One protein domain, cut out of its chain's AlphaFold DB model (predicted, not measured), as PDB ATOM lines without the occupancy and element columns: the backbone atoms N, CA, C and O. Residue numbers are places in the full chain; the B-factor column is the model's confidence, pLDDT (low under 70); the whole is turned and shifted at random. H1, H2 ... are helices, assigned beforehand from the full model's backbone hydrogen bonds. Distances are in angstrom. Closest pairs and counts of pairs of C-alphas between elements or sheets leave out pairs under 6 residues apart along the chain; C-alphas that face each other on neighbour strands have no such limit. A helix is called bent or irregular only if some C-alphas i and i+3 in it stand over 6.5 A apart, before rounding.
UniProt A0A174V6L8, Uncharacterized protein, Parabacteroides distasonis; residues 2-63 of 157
ATOM      1  N   ALA A   2     220.356 254.446 205.964       50.75
ATOM      2  CA  ALA A   2     221.167 254.294 207.185       50.75
ATOM      3  C   ALA A   2     221.876 252.926 207.324       50.75
ATOM      4  O   ALA A   2     223.020 252.872 207.758       50.75
ATOM      5  N   TYR A   3     221.246 251.827 206.893       49.84
ATOM      6  CA  TYR A   3     221.819 250.476 207.030       49.84
ATOM      7  C   TYR A   3     223.075 250.259 206.166       49.84
ATOM      8  O   TYR A   3     224.056 249.686 206.628       49.84
ATOM      9  N   TYR A   4     223.079 250.791 204.938       54.91
ATOM     10  CA  TYR A   4     224.256 250.761 204.063       54.91
ATOM     11  C   TYR A   4     225.397 251.610 204.624       54.91
ATOM     12  O   TYR A   4     226.552 251.208 204.544       54.91
ATOM     13  N   TYR A   5     225.068 252.746 205.241       55.88
ATOM     14  CA  TYR A   5     226.056 253.627 205.857       55.88
ATOM     15  C   TYR A   5     226.736 252.968 207.063       55.88
ATOM     16  O   TYR A   5     227.951 253.047 207.198       55.88
ATOM     17  N   VAL A   6     225.971 252.248 207.892       62.78
ATOM     18  CA  VAL A   6     226.507 251.500 209.042       62.78
ATOM     19  C   VAL A   6     227.396 250.340 208.591       62.78
ATOM     20  O   VAL A   6     228.477 250.165 209.147       62.78
ATOM     21  N   ILE A   7     226.997 249.584 207.561       68.94
ATOM     22  CA  ILE A   7     227.817 248.493 207.003       68.94
ATOM     23  C   ILE A   7     229.107 249.045 206.383       68.94
ATOM     24  O   ILE A   7     230.181 248.489 206.604       68.94
ATOM     25  N   PHE A   8     229.021 250.163 205.657       70.25
ATOM     26  CA  PHE A   8     230.181 250.828 205.071       70.25
ATOM     27  C   PHE A   8     231.142 251.348 206.147       70.25
ATOM     28  O   PHE A   8     232.342 251.105 206.063       70.25
ATOM     29  N   LEU A   9     230.624 251.978 207.209       66.75
ATOM     30  CA  LEU A   9     231.444 252.407 208.344       66.75
ATOM     31  C   LEU A   9     232.129 251.225 209.030       66.75
ATOM     32  O   LEU A   9     233.305 251.319 209.377       66.75
ATOM     33  N   LEU A  10     231.417 250.111 209.211       70.06
ATOM     34  CA  LEU A  10     231.971 248.912 209.831       70.06
ATOM     35  C   LEU A  10     233.095 248.317 208.969       70.06
ATOM     36  O   LEU A  10     234.159 247.998 209.493       70.06
ATOM     37  N   ALA A  11     232.903 248.264 207.647       75.56
ATOM     38  CA  ALA A  11     233.928 247.840 206.698       75.56
ATOM     39  C   ALA A  11     235.153 248.771 206.726       75.56
ATOM     40  O   ALA A  11     236.284 248.293 206.777       75.56
ATOM     41  N   CYS A  12     234.953 250.092 206.785       71.06
ATOM     42  CA  CYS A  12     236.042 251.066 206.891       71.06
ATOM     43  C   CYS A  12     236.817 250.953 208.212       71.06
ATOM     44  O   CYS A  12     238.038 251.090 208.211       71.06
ATOM     45  N   ILE A  13     236.143 250.687 209.335       73.94
ATOM     46  CA  ILE A  13     236.788 250.498 210.644       73.94
ATOM     47  C   ILE A  13     237.627 249.215 210.655       73.94
ATOM     48  O   ILE A  13     238.748 249.218 211.169       73.94
ATOM     49  N   VAL A  14     237.113 248.132 210.065       74.56
ATOM     50  CA  VAL A  14     237.842 246.864 209.915       74.56
ATOM     51  C   VAL A  14     239.064 247.058 209.017       74.56
ATOM     52  O   VAL A  14     240.170 246.690 209.409       74.56
ATOM     53  N   LEU A  15     238.904 247.732 207.876       73.00
ATOM     54  CA  LEU A  15     240.005 248.017 206.956       73.00
ATOM     55  C   LEU A  15     241.082 248.901 207.610       73.00
ATOM     56  O   LEU A  15     242.268 248.604 207.504       73.00
ATOM     57  N   ASN A  16     240.686 249.933 208.365       68.88
ATOM     58  CA  ASN A  16     241.623 250.785 209.104       68.88
ATOM     59  C   ASN A  16     242.357 250.032 210.219       68.88
ATOM     60  O   ASN A  16     243.539 250.284 210.438       68.88
ATOM     61  N   ARG A  17     241.708 249.083 210.909       66.31
ATOM     62  CA  ARG A  17     242.387 248.216 211.888       66.31
ATOM     63  C   ARG A  17     243.432 247.316 211.232       66.31
ATOM     64  O   ARG A  17     244.514 247.165 211.796       66.31
ATOM     65  N   ILE A  18     243.134 246.765 210.056       66.25
ATOM     66  CA  ILE A  18     244.064 245.929 209.283       66.25
ATOM     67  C   ILE A  18     245.272 246.763 208.834       66.25
ATOM     68  O   ILE A  18     246.414 246.379 209.077       66.25
ATOM     69  N   VAL A  19     245.036 247.953 208.272       68.56
ATOM     70  CA  VAL A  19     246.097 248.884 207.841       68.56
ATOM     71  C   VAL A  19     246.954 249.360 209.021       68.56
ATOM     72  O   VAL A  19     248.182 249.391 208.928       68.56
ATOM     73  N   TYR A  20     246.340 249.672 210.165       60.16
ATOM     74  CA  TYR A  20     247.064 250.090 211.369       60.16
ATOM     75  C   TYR A  20     247.875 248.941 212.000       60.16
ATOM     76  O   TYR A  20     248.963 249.167 212.533       60.16
ATOM     77  N   GLY A  21     247.394 247.697 211.895       58.97
ATOM     78  CA  GLY A  21     248.127 246.489 212.289       58.97
ATOM     79  C   GLY A  21     249.327 246.180 211.382       58.97
ATOM     80  O   GLY A  21     250.395 245.827 211.887       58.97
ATOM     81  N   LEU A  22     249.180 246.397 210.069       54.31
ATOM     82  CA  LEU A  22     250.228 246.235 209.049       54.31
ATOM     83  C   LEU A  22     251.416 247.192 209.243       54.31
ATOM     84  O   LEU A  22     252.558 246.818 208.992       54.31
ATOM     85  N   SER A  23     251.159 248.412 209.728       57.25
ATOM     86  CA  SER A  23     252.191 249.428 209.991       57.25
ATOM     87  C   SER A  23     253.128 249.059 211.153       57.25
ATOM     88  O   SER A  23     254.300 249.438 211.156       57.25
ATOM     89  N   LYS A  24     252.647 248.292 212.146       56.25
ATOM     90  CA  LYS A  24     253.349 248.136 213.434       56.25
ATOM     91  C   LYS A  24     254.056 246.794 213.647       56.25
ATOM     92  O   LYS A  24     254.838 246.682 214.591       56.25
ATOM     93  N   LYS A  25     253.821 245.774 212.816       56.25
ATOM     94  CA  LYS A  25     254.477 244.459 212.935       56.25
ATOM     95  C   LYS A  25     254.661 243.821 211.553       56.25
ATOM     96  O   LYS A  25     253.696 243.685 210.812       56.25
ATOM     97  N   LYS A  26     255.876 243.345 211.241       56.56
ATOM     98  CA  LYS A  26     256.107 242.325 210.198       56.56
ATOM     99  C   LYS A  26     255.404 241.035 210.639       56.56
ATOM    100  O   LYS A  26     256.014 240.169 211.257       56.56
ATOM    101  N   ILE A  27     254.099 240.952 210.411       61.41
ATOM    102  CA  ILE A  27     253.312 239.730 210.582       61.41
ATOM    103  C   ILE A  27     253.401 238.983 209.245       61.41
ATOM    104  O   ILE A  27     253.252 239.624 208.200       61.41
ATOM    105  N   PRO A  28     253.707 237.672 209.235       65.62
ATOM    106  CA  PRO A  28     253.867 236.934 207.996       65.62
ATOM    107  C   PRO A  28     252.557 236.989 207.215       65.62
ATOM    108  O   PRO A  28     251.494 236.717 207.769       65.62
ATOM    109  N   TYR A  29     252.663 237.308 205.927       61.84
ATOM    110  CA  TYR A  29     251.590 237.339 204.925       61.84
ATOM    111  C   TYR A  29     250.591 236.168 205.055       61.84
ATOM    112  O   TYR A  29     249.401 236.322 204.801       61.84
ATOM    113  N   LEU A  30     251.079 235.025 205.545       67.75
ATOM    114  CA  LEU A  30     250.327 233.816 205.856       67.75
ATOM    115  C   LEU A  30     249.136 234.036 206.815       67.75
ATOM    116  O   LEU A  30     248.045 233.570 206.523       67.75
ATOM    117  N   HIS A  31     249.288 234.817 207.893       75.69
ATOM    118  CA  HIS A  31     248.202 235.037 208.865       75.69
ATOM    119  C   HIS A  31     247.030 235.841 208.274       75.69
ATOM    120  O   HIS A  31     245.874 235.619 208.618       75.69
ATOM    121  N   LEU A  32     247.319 236.789 207.379       77.12
ATOM    122  CA  LEU A  32     246.285 237.585 206.706       77.12
ATOM    123  C   LEU A  32     245.517 236.748 205.680       77.12
ATOM    124  O   LEU A  32     244.314 236.930 205.512       77.12
ATOM    125  N   VAL A  33     246.211 235.820 205.017       79.00
ATOM    126  CA  VAL A  33     245.589 234.853 204.110       79.00
ATOM    127  C   VAL A  33     244.667 233.915 204.890       79.00
ATOM    128  O   VAL A  33     243.525 233.726 204.478       79.00
ATOM    129  N   ASP A  34     245.099 233.414 206.048       84.56
ATOM    130  CA  ASP A  34     244.273 232.553 206.903       84.56
ATOM    131  C   ASP A  34     243.016 233.274 207.420       84.56
ATOM    132  O   ASP A  34     241.925 232.699 207.440       84.56
ATOM    133  N   GLU A  35     243.129 234.556 207.778       85.94
ATOM    134  CA  GLU A  35     241.990 235.364 208.223       85.94
ATOM    135  C   GLU A  35     240.997 235.638 207.080       85.94
ATOM    136  O   GLU A  35     239.786 235.496 207.262       85.94
ATOM    137  N   ALA A  36     241.495 235.945 205.876       86.94
ATOM    138  CA  ALA A  36     240.661 236.112 204.686       86.94
ATOM    139  C   ALA A  36     239.938 234.809 204.295       86.94
ATOM    140  O   ALA A  36     238.749 234.838 203.973       86.94
ATOM    141  N   ILE A  37     240.620 233.661 204.384       90.12
ATOM    142  CA  ILE A  37     240.017 232.334 204.179       90.12
ATOM    143  C   ILE A  37     238.941 232.070 205.238       90.12
ATOM    144  O   ILE A  37     237.849 231.603 204.908       90.12
ATOM    145  N   GLY A  38     239.207 232.401 206.504       92.69
ATOM    146  CA  GLY A  38     238.228 232.299 207.585       92.69
ATOM    147  C   GLY A  38     236.962 233.113 207.304       92.69
ATOM    148  O   GLY A  38     235.850 232.611 207.478       92.69
ATOM    149  N   LEU A  39     237.124 234.334 206.798       93.31
ATOM    150  CA  LEU A  39     236.022 235.231 206.457       93.31
ATOM    151  C   LEU A  39     235.196 234.684 205.281       93.31
ATOM    152  O   LEU A  39     233.976 234.555 205.399       93.31
ATOM    153  N   LEU A  40     235.852 234.231 204.210       93.06
ATOM    154  CA  LEU A  40     235.188 233.575 203.077       93.06
ATOM    155  C   LEU A  40     234.413 232.323 203.505       93.06
ATOM    156  O   LEU A  40     233.266 232.140 203.103       93.06
ATOM    157  N   ASN A  41     234.981 231.494 204.384       92.69
ATOM    158  CA  ASN A  41     234.295 230.312 204.909       92.69
ATOM    159  C   ASN A  41     233.038 230.678 205.708       92.69
ATOM    160  O   ASN A  41     232.027 229.976 205.639       92.69
ATOM    161  N   THR A  42     233.060 231.790 206.450       90.31
ATOM    162  CA  THR A  42     231.851 232.271 207.130       90.31
ATOM    163  C   THR A  42     230.793 232.782 206.157       90.31
ATOM    164  O   THR A  42     229.613 232.497 206.368       90.31
ATOM    165  N   GLU A  43     231.179 233.467 205.078       90.31
ATOM    166  CA  GLU A  43     230.244 233.912 204.038       90.31
ATOM    167  C   GLU A  43     229.617 232.732 203.289       90.31
ATOM    168  O   GLU A  43     228.395 232.691 203.135       90.31
ATOM    169  N   ILE A  44     230.420 231.728 202.913       94.00
ATOM    170  CA  ILE A  44     229.941 230.480 202.301       94.00
ATOM    171  C   ILE A  44     228.926 229.804 203.226       94.00
ATOM    172  O   ILE A  44     227.809 229.510 202.803       94.00
ATOM    173  N   ARG A  45     229.250 229.659 204.517       92.69
ATOM    174  CA  ARG A  45     228.338 229.064 205.503       92.69
ATOM    175  C   ARG A  45     227.031 229.850 205.636       92.69
ATOM    176  O   ARG A  45     225.964 229.255 205.766       92.69
ATOM    177  N   LEU A  46     227.081 231.183 205.596       86.31
ATOM    178  CA  LEU A  46     225.876 232.019 205.615       86.31
ATOM    179  C   LEU A  46     225.014 231.805 204.364       86.31
ATOM    180  O   LEU A  46     223.789 231.775 204.476       86.31
ATOM    181  N   ILE A  47     225.622 231.631 203.187       86.50
ATOM    182  CA  ILE A  47     224.909 231.325 201.939       86.50
ATOM    183  C   ILE A  47     224.279 229.929 201.998       86.50
ATOM    184  O   ILE A  47     223.100 229.780 201.684       86.50
ATOM    185  N   GLU A  48     225.007 228.920 202.470       91.56
ATOM    186  CA  GLU A  48     224.471 227.567 202.662       91.56
ATOM    187  C   GLU A  48     223.265 227.569 203.604       91.56
ATOM    188  O   GLU A  48     222.248 226.931 203.334       91.56
ATOM    189  N   TRP A  49     223.332 228.346 204.688       86.12
ATOM    190  CA  TRP A  49     222.213 228.512 205.610       86.12
ATOM    191  C   TRP A  49     221.009 229.193 204.947       86.12
ATOM    192  O   TRP A  49     219.876 228.787 205.206       86.12
ATOM    193  N   ARG A  50     221.231 230.175 204.057       80.25
ATOM    194  CA  ARG A  50     220.155 230.796 203.258       80.25
ATOM    195  C   ARG A  50     219.459 229.788 202.349       80.25
ATOM    196  O   ARG A  50     218.240 229.844 202.223       80.25
ATOM    197  N   ILE A  51     220.221 228.888 201.731       86.31
ATOM    198  CA  ILE A  51     219.683 227.852 200.841       86.31
ATOM    199  C   ILE A  51     218.929 226.790 201.648       86.31
ATOM    200  O   ILE A  51     217.855 226.353 201.242       86.31
ATOM    201  N   LYS A  52     219.464 226.392 202.807       91.50
ATOM    202  CA  LYS A  52     218.904 225.320 203.637       91.50
ATOM    203  C   LYS A  52     217.635 225.729 204.392       91.50
ATOM    204  O   LYS A  52     216.771 224.886 204.615       91.50
ATOM    205  N   TYR A  53     217.514 227.000 204.783       82.81
ATOM    206  CA  TYR A  53     216.390 227.501 205.584       82.81
ATOM    207  C   TYR A  53     215.812 228.815 205.027       82.81
ATOM    208  O   TYR A  53     215.876 229.856 205.693       82.81
ATOM    209  N   PRO A  54     215.212 228.802 203.823       72.00
ATOM    210  CA  PRO A  54     214.699 230.017 203.187       72.00
ATOM    211  C   PRO A  54     213.549 230.668 203.978       72.00
ATOM    212  O   PRO A  54     213.430 231.894 204.013       72.00
ATOM    213  N   GLU A  55     212.734 229.874 204.673       73.81
ATOM    214  CA  GLU A  55     211.518 230.337 205.359       73.81
ATOM    215  C   GLU A  55     211.797 231.271 206.549       73.81
ATOM    216  O   GLU A  55     211.090 232.260 206.749       73.81
ATOM    217  N   GLN A  56     212.865 231.020 207.316       66.19
ATOM    218  CA  GLN A  56     213.227 231.838 208.486       66.19
ATOM    219  C   GLN A  56     213.675 233.254 208.091       66.19
ATOM    220  O   GLN A  56     213.495 234.215 208.839       66.19
ATOM    221  N   LEU A  57     214.245 233.391 206.894       61.62
ATOM    222  CA  LEU A  57     214.663 234.675 206.336       61.62
ATOM    223  C   LEU A  57     213.513 235.381 205.627       61.62
ATOM    224  O   LEU A  57     213.371 236.595 205.777       61.62
ATOM    225  N   GLN A  58     212.656 234.626 204.934       57.91
ATOM    226  CA  GLN A  58     211.420 235.161 204.375       57.91
ATOM    227  C   GLN A  58     210.553 235.794 205.463       57.91
ATOM    228  O   GLN A  58     210.051 236.883 205.249       57.91
ATOM    229  N   GLN A  59     210.445 235.228 206.667       56.19
ATOM    230  CA  GLN A  59     209.674 235.862 207.751       56.19
ATOM    231  C   GLN A  59     210.169 237.272 208.143       56.19
ATOM    232  O   GLN A  59     209.376 238.080 208.633       56.19
ATOM    233  N   ARG A  60     211.450 237.604 207.906       52.16
ATOM    234  CA  ARG A  60     211.994 238.961 208.113       52.16
ATOM    235  C   ARG A  60     211.792 239.891 206.917       52.16
ATOM    236  O   ARG A  60     211.683 241.092 207.134       52.16
ATOM    237  N   THR A  61     211.749 239.376 205.689       51.34
ATOM    238  CA  THR A  61     211.584 240.193 204.470       51.34
ATOM    239  C   THR A  61     210.134 240.304 203.986       51.34
ATOM    240  O   THR A  61     209.783 241.318 203.396       51.34
ATOM    241  N   ASN A  62     209.275 239.318 204.275       52.34
ATOM    242  CA  ASN A  62     207.854 239.281 203.892       52.34
ATOM    243  C   ASN A  62     206.929 240.037 204.846       52.34
ATOM    244  O   ASN A  62     205.744 240.187 204.548       52.34
ATOM    245  N   LYS A  63     207.431 240.566 205.968       56.56
ATOM    246  CA  LYS A  63     206.729 241.663 206.638       56.56
ATOM    247  C   LYS A  63     206.951 242.912 205.798       56.56
ATOM    248  O   LYS A  63     207.740 243.779 206.162       56.56
TER     249      LYS A  63
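This is residues 2 to 63 of the 157 residues of an uncharacterized protein of Parabacteroides distasonis (UniProt A0A174V6L8). Three helices make an open, flat frame with an empty middle: the long helix H1 leads into a turn, the long helix H2 folds back with a wide gap between it and H1, and the short helix H3 turns off at the far end of H2. No helix touches another, and the frame is open on the side between the first residues of H1 and H3. The printed part has 62 residues with three named helices, in the order H1, H2, H3, and no named strand; its class is all helix. It is extended, with a radius of gyration of the C-alphas of 16.4 A, and its C-alphas span 48 by 28 by 8 A.

From the first printed residue, H1 takes residues 2 to 24 and touches no helix. A tight link of four residues, 25 to 28, joins it to H2, residues 29 to 52. H1 and H2 are apart, though they follow each other in the chain. A tight link of one residue, Tyr 53, joins H2 to H3, residues 54 to 61. H2 and H3 are close but not clearly touching, with 1 pair of C-alphas within 8 A, those of Arg 50 and Leu 57, 7.4 A apart. Their lines are about perpendicular, at 88 degrees, and their centres are 22.4 A apart. H1 and H3 are apart. Every backbone O i to N i+4 pair of H2 is within hydrogen-bond range, against 18 of 19 in H1 and 3 of 4 in H3.

H1 begins at C-alpha 2, at (221.167, 254.294, 207.185), and is 33.4 A long from first to last C-alpha. H2, the longest helix with 24 residues, begins at C-alpha 29, at (251.590, 237.339, 204.925), and is 34.8 A long. H3 has 8 residues, is 10.7 A long and ends at C-alpha 61, at (211.584, 240.193, 204.470). No helix is bent or irregular.

The outline is flat, and the two C-alphas farthest apart, those of Lys 26 and Lys 63, are 49.5 A apart. The C-alphas of the first and last printed residues, Ala 2 and Lys 63, are 19.2 A apart. Residues 2 to 17 of H1 and 33 to 48 of H2 stand free, among others. The printed part has no cut, and neither link is long. The mean pLDDT of the printed part is 71.8; 30 residues are under 70, namely 2 to 7, 9, 16 to 30 and 56 to 63. The mean pLDDT is 64 for H1, 86 for H2 and 61 for H3.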